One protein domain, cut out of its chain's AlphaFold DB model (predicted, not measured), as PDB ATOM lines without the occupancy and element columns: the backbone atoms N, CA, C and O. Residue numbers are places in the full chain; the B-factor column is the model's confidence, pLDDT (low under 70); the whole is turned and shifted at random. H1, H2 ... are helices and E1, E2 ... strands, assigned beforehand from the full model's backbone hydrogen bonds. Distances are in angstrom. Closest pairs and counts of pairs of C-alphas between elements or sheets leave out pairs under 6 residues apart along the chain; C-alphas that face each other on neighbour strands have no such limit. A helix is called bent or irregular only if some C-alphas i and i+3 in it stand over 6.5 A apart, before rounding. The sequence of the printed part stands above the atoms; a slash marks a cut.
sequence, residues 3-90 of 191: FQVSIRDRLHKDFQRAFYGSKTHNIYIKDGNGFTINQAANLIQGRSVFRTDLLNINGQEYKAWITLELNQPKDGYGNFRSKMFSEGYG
ATOM      1  N   PHE A   3     119.419  98.275 139.935       77.62
ATOM      2  CA  PHE A   3     120.582  97.615 140.525       77.62
ATOM      3  C   PHE A   3     120.596  97.792 142.043       77.62
ATOM      4  O   PHE A   3     120.222  98.838 142.575       77.62
ATOM      5  N   GLN A   4     121.029  96.747 142.746       69.88
ATOM      6  CA  GLN A   4     121.175  96.755 144.195       69.88
ATOM      7  C   GLN A   4     122.641  97.002 144.544       69.88
ATOM      8  O   GLN A   4     123.525  96.286 144.076       69.88
ATOM      9  N   VAL A   5     122.910  97.993 145.393       69.56
ATOM     10  CA  VAL A   5     124.262  98.229 145.917       69.56
ATOM     11  C   VAL A   5     124.348  97.733 147.357       69.56
ATOM     12  O   VAL A   5     123.425  97.920 148.154       69.56
ATOM     13  N   SER A   6     125.462  97.073 147.678       70.00
ATOM     14  CA  SER A   6     125.789  96.533 149.000       70.00
ATOM     15  C   SER A   6     127.242  96.861 149.357       70.00
ATOM     16  O   SER A   6     128.111  96.839 148.485       70.00
ATOM     17  N   ILE A   7     127.522  97.157 150.631       59.94
ATOM     18  CA  ILE A   7     128.872  97.505 151.127       59.94
ATOM     19  C   ILE A   7     129.517  96.332 151.887       59.94
ATOM     20  O   ILE A   7     130.222  96.535 152.868       59.94
ATOM     21  N   ARG A   8     129.283  95.078 151.484       52.12
ATOM     22  CA  ARG A   8     129.855  93.930 152.216       52.12
ATOM     23  C   ARG A   8     131.391  93.866 152.149       52.12
ATOM     24  O   ARG A   8     132.009  93.492 153.138       52.12
ATOM     25  N   ASP A   9     131.993  94.347 151.054       42.00
ATOM     26  CA  ASP A   9     133.400  94.043 150.728       42.00
ATOM     27  C   ASP A   9     134.338  95.268 150.653       42.00
ATOM     28  O   ASP A   9     135.502  95.138 150.284       42.00
ATOM     29  N   ARG A  10     133.864  96.482 150.981       48.25
ATOM     30  CA  ARG A  10     134.639  97.744 150.840       48.25
ATOM     31  C   ARG A  10     134.844  98.525 152.145       48.25
ATOM     32  O   ARG A  10     134.990  99.744 152.120       48.25
ATOM     33  N   LEU A  11     134.844  97.843 153.289       46.84
ATOM     34  CA  LEU A  11     135.016  98.469 154.604       46.84
ATOM     35  C   LEU A  11     136.368  98.100 155.224       46.84
ATOM     36  O   LEU A  11     136.689  96.923 155.376       46.84
ATOM     37  N   HIS A  12     137.136  99.117 155.632       53.66
ATOM     38  CA  HIS A  12     138.279  98.942 156.533       53.66
ATOM     39  C   HIS A  12     137.778  98.373 157.872       53.66
ATOM     40  O   HIS A  12     136.682  98.726 158.317       53.66
ATOM     41  N   LYS A  13     138.553  97.486 158.512       48.41
ATOM     42  CA  LYS A  13     138.123  96.712 159.696       48.41
ATOM     43  C   LYS A  13     137.572  97.584 160.834       48.41
ATOM     44  O   LYS A  13     136.606  97.188 161.479       48.41
ATOM     45  N   ASP A  14     138.091  98.796 161.005       47.16
ATOM     46  CA  ASP A  14     137.660  99.716 162.068       47.16
ATOM     47  C   ASP A  14     136.270 100.327 161.833       47.16
ATOM     48  O   ASP A  14     135.598 100.726 162.782       47.16
ATOM     49  N   PHE A  15     135.781 100.332 160.589       50.31
ATOM     50  CA  PHE A  15     134.409 100.739 160.288       50.31
ATOM     51  C   PHE A  15     133.393  99.619 160.550       50.31
ATOM     52  O   PHE A  15     132.217  99.912 160.759       50.31
ATOM     53  N   GLN A  16     133.805  98.344 160.604       46.12
ATOM     54  CA  GLN A  16     132.874  97.213 160.746       46.12
ATOM     55  C   GLN A  16     132.031  97.269 162.028       46.12
ATOM     56  O   GLN A  16     130.893  96.807 162.028       46.12
ATOM     57  N   ARG A  17     132.534  97.893 163.102       46.06
ATOM     58  CA  ARG A  17     131.795  98.026 164.369       46.06
ATOM     59  C   ARG A  17     130.612  99.002 164.314       46.06
ATOM     60  O   ARG A  17     129.680  98.838 165.091       46.06
ATOM     61  N   ALA A  18     130.612  99.980 163.403       47.06
ATOM     62  CA  ALA A  18     129.493 100.916 163.225       47.06
ATOM     63  C   ALA A  18     128.425 100.400 162.238       47.06
ATOM     64  O   ALA A  18     127.326 100.949 162.157       47.06
ATOM     65  N   PHE A  19     128.731  99.333 161.494       49.06
ATOM     66  CA  PHE A  19     127.869  98.746 160.470       49.06
ATOM     67  C   PHE A  19     127.445  97.323 160.867       49.06
ATOM     68  O   PHE A  19     127.794  96.347 160.206       49.06
ATOM     69  N   TYR A  20     126.664  97.190 161.946       44.03
ATOM     70  CA  TYR A  20     125.937  95.948 162.227       44.03
ATOM     71  C   TYR A  20     124.920  95.694 161.094       44.03
ATOM     72  O   TYR A  20     123.847  96.291 161.057       44.03
ATOM     73  N   GLY A  21     125.287  94.832 160.140       56.41
ATOM     74  CA  GLY A  21     124.434  94.366 159.041       56.41
ATOM     75  C   GLY A  21     124.804  94.909 157.654       56.41
ATOM     76  O   GLY A  21     125.214  96.055 157.481       56.41
ATOM     77  N   SER A  22     124.625  94.069 156.630       64.50
ATOM     78  CA  SER A  22     124.782  94.459 155.222       64.50
ATOM     79  C   SER A  22     123.753  95.542 154.864       64.50
ATOM     80  O   SER A  22     122.567  95.243 154.725       64.50
ATOM     81  N   LYS A  23     124.183  96.800 154.692       75.12
ATOM     82  CA  LYS A  23     123.308  97.876 154.198       75.12
ATOM     83  C   LYS A  23     123.090  97.703 152.694       75.12
ATOM     84  O   LYS A  23     124.035  97.777 151.913       75.12
ATOM     85  N   THR A  24     121.841  97.471 152.309       83.81
ATOM     86  CA  THR A  24     121.407  97.356 150.909       83.81
ATOM     87  C   THR A  24     120.467  98.495 150.545       83.81
ATOM     88  O   THR A  24     119.679  98.935 151.383       83.81
ATOM     89  N   HIS A  25     120.535  98.970 149.307       86.69
ATOM     90  CA  HIS A  25     119.597  99.947 148.762       86.69
ATOM     91  C   HIS A  25     119.448  99.719 147.259       86.69
ATOM     92  O   HIS A  25     120.446  99.475 146.572       86.69
ATOM     93  N   ASN A  26     118.213  99.781 146.772       85.94
ATOM     94  CA  ASN A  26     117.918  99.657 145.355       85.94
ATOM     95  C   ASN A  26     117.990 101.031 144.696       85.94
ATOM     96  O   ASN A  26     117.374 101.986 145.167       85.94
ATOM     97  N   ILE A  27     118.729 101.117 143.595       85.19
ATOM     98  CA  ILE A  27     118.809 102.310 142.760       85.19
ATOM     99  C   ILE A  27     118.116 102.021 141.433       85.19
ATOM    100  O   ILE A  27     118.379 101.016 140.767       85.19
ATOM    101  N   TYR A  28     117.246 102.945 141.040       80.00
ATOM    102  CA  TYR A  28     116.510 102.888 139.788       80.00
ATOM    103  C   TYR A  28     117.242 103.716 138.729       80.00
ATOM    104  O   TYR A  28     117.547 104.886 138.959       80.00
ATOM    105  N   ILE A  29     117.518 103.107 137.573       79.56
ATOM    106  CA  ILE A  29     118.014 103.789 136.373       79.56
ATOM    107  C   ILE A  29     116.926 103.716 135.305       79.56
ATOM    108  O   ILE A  29     116.450 102.621 134.968       79.56
ATOM    109  N   LYS A  30     116.575 104.865 134.734       75.00
ATOM    110  CA  LYS A  30     115.644 104.979 133.611       75.00
ATOM    111  C   LYS A  30     116.361 105.638 132.438       75.00
ATOM    112  O   LYS A  30     116.834 106.753 132.581       75.00
ATOM    113  N   ASP A  31     116.457 104.941 131.306       75.00
ATOM    114  CA  ASP A  31     117.031 105.474 130.057       75.00
ATOM    115  C   ASP A  31     118.450 106.058 130.215       75.00
ATOM    116  O   ASP A  31     118.794 107.084 129.643       75.00
ATOM    117  N   GLY A  32     119.277 105.416 131.050       69.25
ATOM    118  CA  GLY A  32     120.624 105.894 131.391       69.25
ATOM    119  C   GLY A  32     120.662 107.011 132.443       69.25
ATOM    120  O   GLY A  32     121.731 107.296 132.980       69.25
ATOM    121  N   ASN A  33     119.509 107.572 132.813       75.31
ATOM    122  CA  ASN A  33     119.375 108.596 133.843       75.31
ATOM    123  C   ASN A  33     119.218 107.962 135.230       75.31
ATOM    124  O   ASN A  33     118.471 106.996 135.427       75.31
ATOM    125  N   GLY A  34     119.950 108.504 136.202       84.69
ATOM    126  CA  GLY A  34     120.039 107.982 137.564       84.69
ATOM    127  C   GLY A  34     121.458 108.040 138.128       84.69
ATOM    128  O   GLY A  34     122.371 108.634 137.547       84.69
ATOM    129  N   PHE A  35     121.658 107.427 139.295       90.94
ATOM    130  CA  PHE A  35     122.961 107.437 139.957       90.94
ATOM    131  C   PHE A  35     123.948 106.478 139.299       90.94
ATOM    132  O   PHE A  35     123.630 105.319 139.028       90.94
ATOM    133  N   THR A  36     125.191 106.932 139.145       91.38
ATOM    134  CA  THR A  36     126.299 106.031 138.814       91.38
ATOM    135  C   THR A  36     126.580 105.078 139.979       91.38
ATOM    136  O   THR A  36     126.233 105.360 141.129       91.38
ATOM    137  N   ILE A  37     127.279 103.968 139.721       89.81
ATOM    138  CA  ILE A  37     127.686 103.021 140.777       89.81
ATOM    139  C   ILE A  37     128.480 103.732 141.882       89.81
ATOM    140  O   ILE A  37     128.268 103.463 143.063       89.81
ATOM    141  N   ASN A  38     129.359 104.671 141.519       91.56
ATOM    142  CA  ASN A  38     130.147 105.433 142.487       91.56
ATOM    143  C   ASN A  38     129.266 106.354 143.336       91.56
ATOM    144  O   ASN A  38     129.404 106.366 144.557       91.56
ATOM    145  N   GLN A  39     128.326 107.072 142.719       94.88
ATOM    146  CA  GLN A  39     127.369 107.906 143.447       94.88
ATOM    147  C   GLN A  39     126.503 107.070 144.402       94.88
ATOM    148  O   GLN A  39     126.378 107.405 145.578       94.88
ATOM    149  N   ALA A  40     125.975 105.937 143.935       93.38
ATOM    150  CA  ALA A  40     125.195 105.016 144.756       93.38
ATOM    151  C   ALA A  40     126.010 104.448 145.930       93.38
ATOM    152  O   ALA A  40     125.544 104.426 147.069       93.38
ATOM    153  N   ALA A  41     127.257 104.040 145.682       92.00
ATOM    154  CA  ALA A  41     128.157 103.575 146.731       92.00
ATOM    155  C   ALA A  41     128.447 104.672 147.765       92.00
ATOM    156  O   ALA A  41     128.533 104.379 148.957       92.00
ATOM    157  N   ASN A  42     128.581 105.927 147.330       94.69
ATOM    158  CA  ASN A  42     128.786 107.067 148.216       94.69
ATOM    159  C   ASN A  42     127.538 107.337 149.083       94.69
ATOM    160  O   ASN A  42     127.677 107.519 150.292       94.69
ATOM    161  N   LEU A  43     126.332 107.261 148.511       94.88
ATOM    162  CA  LEU A  43     125.064 107.408 149.240       94.88
ATOM    163  C   LEU A  43     124.902 106.373 150.363       94.88
ATOM    164  O   LEU A  43     124.577 106.733 151.493       94.88
ATOM    165  N   ILE A  44     125.170 105.090 150.092       92.94
ATOM    166  CA  ILE A  44     125.031 104.031 151.115       92.94
ATOM    167  C   ILE A  44     126.113 104.152 152.201       92.94
ATOM    168  O   ILE A  44     125.912 103.707 153.329       92.94
ATOM    169  N   GLN A  45     127.239 104.807 151.902       90.50
ATOM    170  CA  GLN A  45     128.251 105.176 152.900       90.50
ATOM    171  C   GLN A  45     127.863 106.418 153.721       90.50
ATOM    172  O   GLN A  45     128.646 106.866 154.553       90.50
ATOM    173  N   GLY A  46     126.676 106.991 153.494       92.69
ATOM    174  CA  GLY A  46     126.165 108.156 154.217       92.69
ATOM    175  C   GLY A  46     126.658 109.492 153.667       92.69
ATOM    176  O   GLY A  46     126.481 110.522 154.314       92.69
ATOM    177  N   ARG A  47     127.287 109.500 152.484       96.00
ATOM    178  CA  ARG A  47     127.728 110.726 151.805       96.00
ATOM    179  C   ARG A  47     126.602 111.293 150.947       96.00
ATOM    180  O   ARG A  47     125.617 110.615 150.664       96.00
ATOM    181  N   SER A  48     126.742 112.554 150.553       98.06
ATOM    182  CA  SER A  48     125.714 113.264 149.786       98.06
ATOM    183  C   SER A  48     126.115 113.398 148.324       98.06
ATOM    184  O   SER A  48     127.277 113.663 148.040       98.06
ATOM    185  N   VAL A  49     125.166 113.248 147.404       98.00
ATOM    186  CA  VAL A  49     125.392 113.356 145.954       98.00
ATOM    187  C   VAL A  49     124.540 114.480 145.386       98.00
ATOM    188  O   VAL A  49     123.350 114.551 145.667       98.00
ATOM    189  N   PHE A  50     125.131 115.336 144.567       97.88
ATOM    190  CA  PHE A  50     124.440 116.369 143.812       97.88
ATOM    191  C   PHE A  50     123.929 115.816 142.479       97.88
ATOM    192  O   PHE A  50     124.667 115.153 141.748       97.88
ATOM    193  N   ARG A  51     122.667 116.102 142.160       95.56
ATOM    194  CA  ARG A  51     122.017 115.764 140.890       95.56
ATOM    195  C   ARG A  51     121.430 117.015 140.261       95.56
ATOM    196  O   ARG A  51     120.967 117.905 140.972       95.56
ATOM    197  N   THR A  52     121.451 117.061 138.933       93.88
ATOM    198  CA  THR A  52     120.940 118.186 138.134       93.88
ATOM    199  C   THR A  52     119.722 117.827 137.294       93.88
ATOM    200  O   THR A  52     119.167 118.700 136.647       93.88
ATOM    201  N   ASP A  53     119.333 116.559 137.304       91.31
ATOM    202  CA  ASP A  53     118.369 115.922 136.411       91.31
ATOM    203  C   ASP A  53     117.196 115.298 137.193       91.31
ATOM    204  O   ASP A  53     116.626 114.283 136.797       91.31
ATOM    205  N   LEU A  54     116.867 115.852 138.365       90.31
ATOM    206  CA  LEU A  54     115.743 115.367 139.168       90.31
ATOM    207  C   LEU A  54     114.445 115.951 138.636       90.31
ATOM    208  O   LEU A  54     114.388 117.138 138.351       90.31
ATOM    209  N   LEU A  55     113.385 115.151 138.574       89.31
ATOM    210  CA  LEU A  55     112.077 115.605 138.107       89.31
ATOM    211  C   LEU A  55     111.137 115.840 139.285       89.31
ATOM    212  O   LEU A  55     111.027 115.001 140.183       89.31
ATOM    213  N   ASN A  56     110.466 116.991 139.299       87.88
ATOM    214  CA  ASN A  56     109.377 117.246 140.237       87.88
ATOM    215  C   ASN A  56     108.072 116.573 139.761       87.88
ATOM    216  O   ASN A  56     108.021 115.951 138.701       87.88
ATOM    217  N   ILE A  57     106.995 116.717 140.538       87.88
ATOM    218  CA  ILE A  57     105.680 116.140 140.203       87.88
ATOM    219  C   ILE A  57     105.102 116.643 138.868       87.88
ATOM    220  O   ILE A  57     104.304 115.948 138.253       87.88
ATOM    221  N   ASN A  58     105.530 117.822 138.411       91.81
ATOM    222  CA  ASN A  58     105.116 118.430 137.147       91.81
ATOM    223  C   ASN A  58     106.047 118.042 135.984       91.81
ATOM    224  O   ASN A  58     105.914 118.582 134.889       91.81
ATOM    225  N   GLY A  59     107.024 117.157 136.217       88.25
ATOM    226  CA  GLY A  59     108.012 116.748 135.219       88.25
ATOM    227  C   GLY A  59     109.074 117.806 134.911       88.25
ATOM    228  O   GLY A  59     109.779 117.669 133.918       88.25
ATOM    229  N   GLN A  60     109.205 118.855 135.726       90.94
ATOM    230  CA  GLN A  60     110.245 119.868 135.545       90.94
ATOM    231  C   GLN A  60     111.536 119.434 136.233       90.94
ATOM    232  O   GLN A  60     111.512 118.978 137.383       90.94
ATOM    233  N   GLU A  61     112.653 119.620 135.535       92.31
ATOM    234  CA  GLU A  61     113.982 119.359 136.074       92.31
ATOM    235  C   GLU A  61     114.349 120.357 137.176       92.31
ATOM    236  O   GLU A  61     114.106 121.560 137.074       92.31
ATOM    237  N   TYR A  62     114.964 119.851 138.240       93.75
ATOM    238  CA  TYR A  62     115.544 120.647 139.306       93.75
ATOM    239  C   TYR A  62     116.821 119.998 139.835       93.75
ATOM    240  O   TYR A  62     117.084 118.804 139.662       93.75
ATOM    241  N   LYS A  63     117.628 120.812 140.518       95.38
ATOM    242  CA  LYS A  63     118.887 120.374 141.116       95.38
ATOM    243  C   LYS A  63     118.726 120.194 142.614       95.38
ATOM    244  O   LYS A  63     118.115 121.029 143.285       95.38
ATOM    245  N   ALA A  64     119.320 119.138 143.152       97.06
ATOM    246  CA  ALA A  64     119.388 118.948 144.592       97.06
ATOM    247  C   ALA A  64     120.571 118.080 145.005       97.06
ATOM    248  O   ALA A  64     121.050 117.223 144.262       97.06
ATOM    249  N   TRP A  65     120.994 118.272 146.249       98.31
ATOM    250  CA  TRP A  65     121.789 117.280 146.954       98.31
ATOM    251  C   TRP A  65     120.895 116.208 147.555       98.31
ATOM    252  O   TRP A  65     119.835 116.514 148.090       98.31
ATOM    253  N   ILE A  66     121.355 114.966 147.517       97.38
ATOM    254  CA  ILE A  66     120.633 113.792 147.987       97.38
ATOM    255  C   ILE A  66     121.488 113.068 149.021       97.38
ATOM    256  O   ILE A  66     122.684 112.874 148.810       97.38
ATOM    257  N   THR A  67     120.881 112.653 150.128       96.50
ATOM    258  CA  THR A  67     121.488 111.776 151.142       96.50
ATOM    259  C   THR A  67     120.490 110.708 151.582       96.50
ATOM    260  O   THR A  67     119.286 110.890 151.401       96.50
ATOM    261  N   LEU A  68     120.971 109.606 152.160       95.50
ATOM    262  CA  LEU A  68     120.134 108.534 152.700       95.50
ATOM    263  C   LEU A  68     120.047 108.619 154.224       95.50
ATOM    264  O   LEU A  68     121.050 108.790 154.917       95.50
ATOM    265  N   GLU A  69     118.853 108.410 154.769       93.56
ATOM    266  CA  GLU A  69     118.629 108.322 156.209       93.56
ATOM    267  C   GLU A  69     119.013 106.934 156.747       93.56
ATOM    268  O   GLU A  69     118.168 106.109 157.084       93.56
ATOM    269  N   LEU A  70     120.316 106.657 156.840       91.00
ATOM    270  CA  LEU A  70     120.847 105.330 157.197       91.00
ATOM    271  C   LEU A  70     120.569 104.873 158.639       91.00
ATOM    272  O   LEU A  70     120.824 103.705 158.954       91.00
ATOM    273  N   ASN A  71     120.101 105.795 159.484       89.81
ATOM    274  CA  ASN A  71     119.742 105.577 160.888       89.81
ATOM    275  C   ASN A  71     118.221 105.486 161.097       89.81
ATOM    276  O   ASN A  71     117.775 105.364 162.233       89.81
ATOM    277  N   GLN A  72     117.430 105.587 160.026       89.94
ATOM    278  CA  GLN A  72     115.977 105.431 160.069       89.94
ATOM    279  C   GLN A  72     115.574 104.035 159.572       89.94
ATOM    280  O   GLN A  72     116.320 103.418 158.800       89.94
ATOM    281  N   PRO A  73     114.400 103.519 159.988       89.56
ATOM    282  CA  PRO A  73     113.849 102.298 159.421       89.56
ATOM    283  C   PRO A  73     113.724 102.396 157.898       89.56
ATOM    284  O   PRO A  73     113.389 103.448 157.345       89.56
ATOM    285  N   LYS A  74     113.980 101.276 157.222       90.06
ATOM    286  CA  LYS A  74     113.728 101.145 155.786       90.06
ATOM    287  C   LYS A  74     112.226 101.193 155.500       90.06
ATOM    288  O   LYS A  74     111.411 100.882 156.367       90.06
ATOM    289  N   ASP A  75     111.871 101.580 154.282       89.25
ATOM    290  CA  ASP A  75     110.494 101.495 153.802       89.25
ATOM    291  C   ASP A  75     110.044 100.037 153.569       89.25
ATOM    292  O   ASP A  75     110.821  99.088 153.715       89.25
ATOM    293  N   GLY A  76     108.776  99.856 153.181       88.31
ATOM    294  CA  GLY A  76     108.196  98.539 152.889       88.31
ATOM    295  C   GLY A  76     108.845  97.794 151.712       88.31
ATOM    296  O   GLY A  76     108.596  96.606 151.541       88.31
ATOM    297  N   TYR A  77     109.703  98.460 150.934       87.12
ATOM    298  CA  TYR A  77     110.472  97.883 149.827       87.12
ATOM    299  C   TYR A  77     111.938  97.622 150.207       87.12
ATOM    300  O   TYR A  77     112.755  97.256 149.359       87.12
ATOM    301  N   GLY A  78     112.300  97.811 151.480       87.75
ATOM    302  CA  GLY A  78     113.653  97.591 151.979       87.75
ATOM    303  C   GLY A  78     114.652  98.683 151.584       87.75
ATOM    304  O   GLY A  78     115.864  98.436 151.645       87.75
ATOM    305  N   ASN A  79     114.189  99.880 151.211       90.94
ATOM    306  CA  ASN A  79     115.028 101.016 150.834       90.94
ATOM    307  C   ASN A  79     115.152 102.044 151.966       90.94
ATOM    308  O   ASN A  79     114.246 102.225 152.777       90.94
ATOM    309  N   PHE A  80     116.291 102.739 152.022       93.44
ATOM    310  CA  PHE A  80     116.431 103.916 152.877       93.44
ATOM    311  C   PHE A  80     115.650 105.085 152.282       93.44
ATOM    312  O   PHE A  80     115.664 105.287 151.065       93.44
ATOM    313  N   ARG A  81     115.031 105.888 153.149       93.69
ATOM    314  CA  ARG A  81     114.470 107.182 152.753       93.69
ATOM    315  C   ARG A  81     115.594 108.128 152.341       93.69
ATOM    316  O   ARG A  81     116.676 108.102 152.934       93.69
ATOM    317  N   SER A  82     115.336 108.959 151.339       93.56
ATOM    318  CA  SER A  82     116.254 110.007 150.907       93.56
ATOM    319  C   SER A  82     115.812 111.376 151.424       93.56
ATOM    320  O   SER A  82     114.619 111.669 151.503       93.56
ATOM    321  N   LYS A  83     116.778 112.237 151.755       95.69
ATOM    322  CA  LYS A  83     116.550 113.680 151.901       95.69
ATOM    323  C   LYS A  83     117.092 114.400 150.689       95.69
ATOM    324  O   LYS A  83     118.148 114.029 150.177       95.69
ATOM    325  N   MET A  84     116.379 115.441 150.285       96.00
ATOM    326  CA  MET A  84     116.740 116.293 149.163       96.00
ATOM    327  C   MET A  84     116.929 117.725 149.654       96.00
ATOM    328  O   MET A  84     116.097 118.250 150.391       96.00
ATOM    329  N   PHE A  85     118.020 118.351 149.233       97.31
ATOM    330  CA  PHE A  85     118.349 119.740 149.528       97.31
ATOM    331  C   PHE A  85     118.463 120.479 148.197       97.31
ATOM    332  O   PHE A  85     119.501 120.411 147.532       97.31
ATOM    333  N   SER A  86     117.362 121.092 147.764       95.38
ATOM    334  CA  SER A  86     117.291 121.851 146.512       95.38
ATOM    335  C   SER A  86     118.061 123.172 146.607       95.38
ATOM    336  O   SER A  86     118.537 123.547 147.677       95.38
ATOM    337  N   GLU A  87     118.177 123.905 145.497       91.12
ATOM    338  CA  GLU A  87     118.868 125.207 145.467       91.12
ATOM    339  C   GLU A  87     118.316 126.193 146.521       91.12
ATOM    340  O   GLU A  87     119.092 126.889 147.177       91.12
ATOM    341  N   GLY A  88     117.003 126.168 146.789       92.44
ATOM    342  CA  GLY A  88     116.366 126.989 147.829       92.44
ATOM    343  C   GLY A  88     116.760 126.640 149.271       92.44
ATOM    344  O   GLY A  88     116.493 127.422 150.178       92.44
ATOM    345  N   TYR A  89     117.416 125.497 149.504       94.75
ATOM    346  CA  TYR A  89     117.914 125.107 150.827       94.75
ATOM    347  C   TYR A  89     119.130 125.938 151.277       94.75
ATOM    348  O   TYR A  89     119.403 126.038 152.470       94.75
ATOM    349  N   GLY A  90     119.876 126.529 150.335       94.25
ATOM    350  CA  GLY A  90     120.998 127.424 150.648       94.25
ATOM    351  C   GLY A  90     122.354 126.743 150.871       94.25
ATOM    352  O   GLY A  90     123.273 127.371 151.393       94.25
TER     353      GLY A  90
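AT A GLANCE: This is residues 3 to 90 of the 191 residues of an uncharacterized protein of Pedobacter hartonius (UniProt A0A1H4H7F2). A strongly twisted sheet of three strands, E3, E4 and E5, makes one side of the domain, and a ribbon of two strands, E1 and E2, makes another; the short helix H2 bridges the two. Between E1 and E2 the chain makes an excursion that holds the small helix H1, at one end of the longest axis. The printed part has 88 residues, with two named helices and five named strands in the order E1 H1 E2 H2 E3 E4 E5; both sheets are antiparallel, in the orders E3 - E4 - E5 and E1 - E2. The class is mixed, helices and strands, with under half of the residues in named elements. The whole is only just compact, close to loose, with a radius of gyration of the C-alphas of 14.0 A, and spans 43 by 30 by 25 A.

IN THESE COORDINATES: E3 is residues 49 to 55, 15.6 A long, E4 residues 61 to 68, 20.8 A, and E5 residues 82 to 86, 12.7 A, ending at C-alpha 86 at (117.291, 121.851, 146.512). H2 is residues 37 to 44, 10.7 A, beginning at C-alpha 37 at (127.686, 103.021, 140.777). E1 is residues 3 to 6, 10.0 A, beginning at C-alpha 3 at (120.582, 97.615, 140.525), and E2 is residues 24 to 28, 13.4 A. H1 is residues 13 to 18, 10.2 A; it is irregular, but only just: C-alphas 14 and 17 are 6.52 A apart.

HOW THE PARTS SIT: E3, E4 and E5 form a meander, each strand the antiparallel neighbour of the one before. E3 and E4 are a hairpin, with N 51 and O 64 within hydrogen-bond range at 2.9 A. E4 and E5 are a hairpin too, with N 85 and O 65 at 2.8 A. E4 bends by 58 degrees at residue 65. H2 is on this sheet at a height of 7.9 A over the sheet, only just over none of its strands: 2 of its 8 C-alphas fall on E3 and 2 on E4. The closest C-alphas of H2 and E4 are those of Leu 43 and Thr 67, 6.0 A apart. Those of H2 and E1 are Val 5 and Ala 41, 6.7 A apart. E1 and E2 are antiparallel at 156 degrees, with N 27 and O 3 at 2.9 A. E1 and E2 are each apart from E3, E4 and E5. H1 is not on the sheet of E3, E4 and E5 and is apart from H2. In H2 every O i to N i+4 pair is within hydrogen-bond range; in H1 0 of 2 are, beside 2 of 3 O i to N i+3 pairs.

THE WHOLE: The two C-alphas farthest apart are those of Lys 13 and Asn 58, 45.5 A. The printed part has no cut. The link from E4 to E5, residues 69 to 81, is long. The mean pLDDT of the printed part is 82.3; residues 4 to 5, 7 to 22 and 32 are under 70, and H1 has a mean of 48.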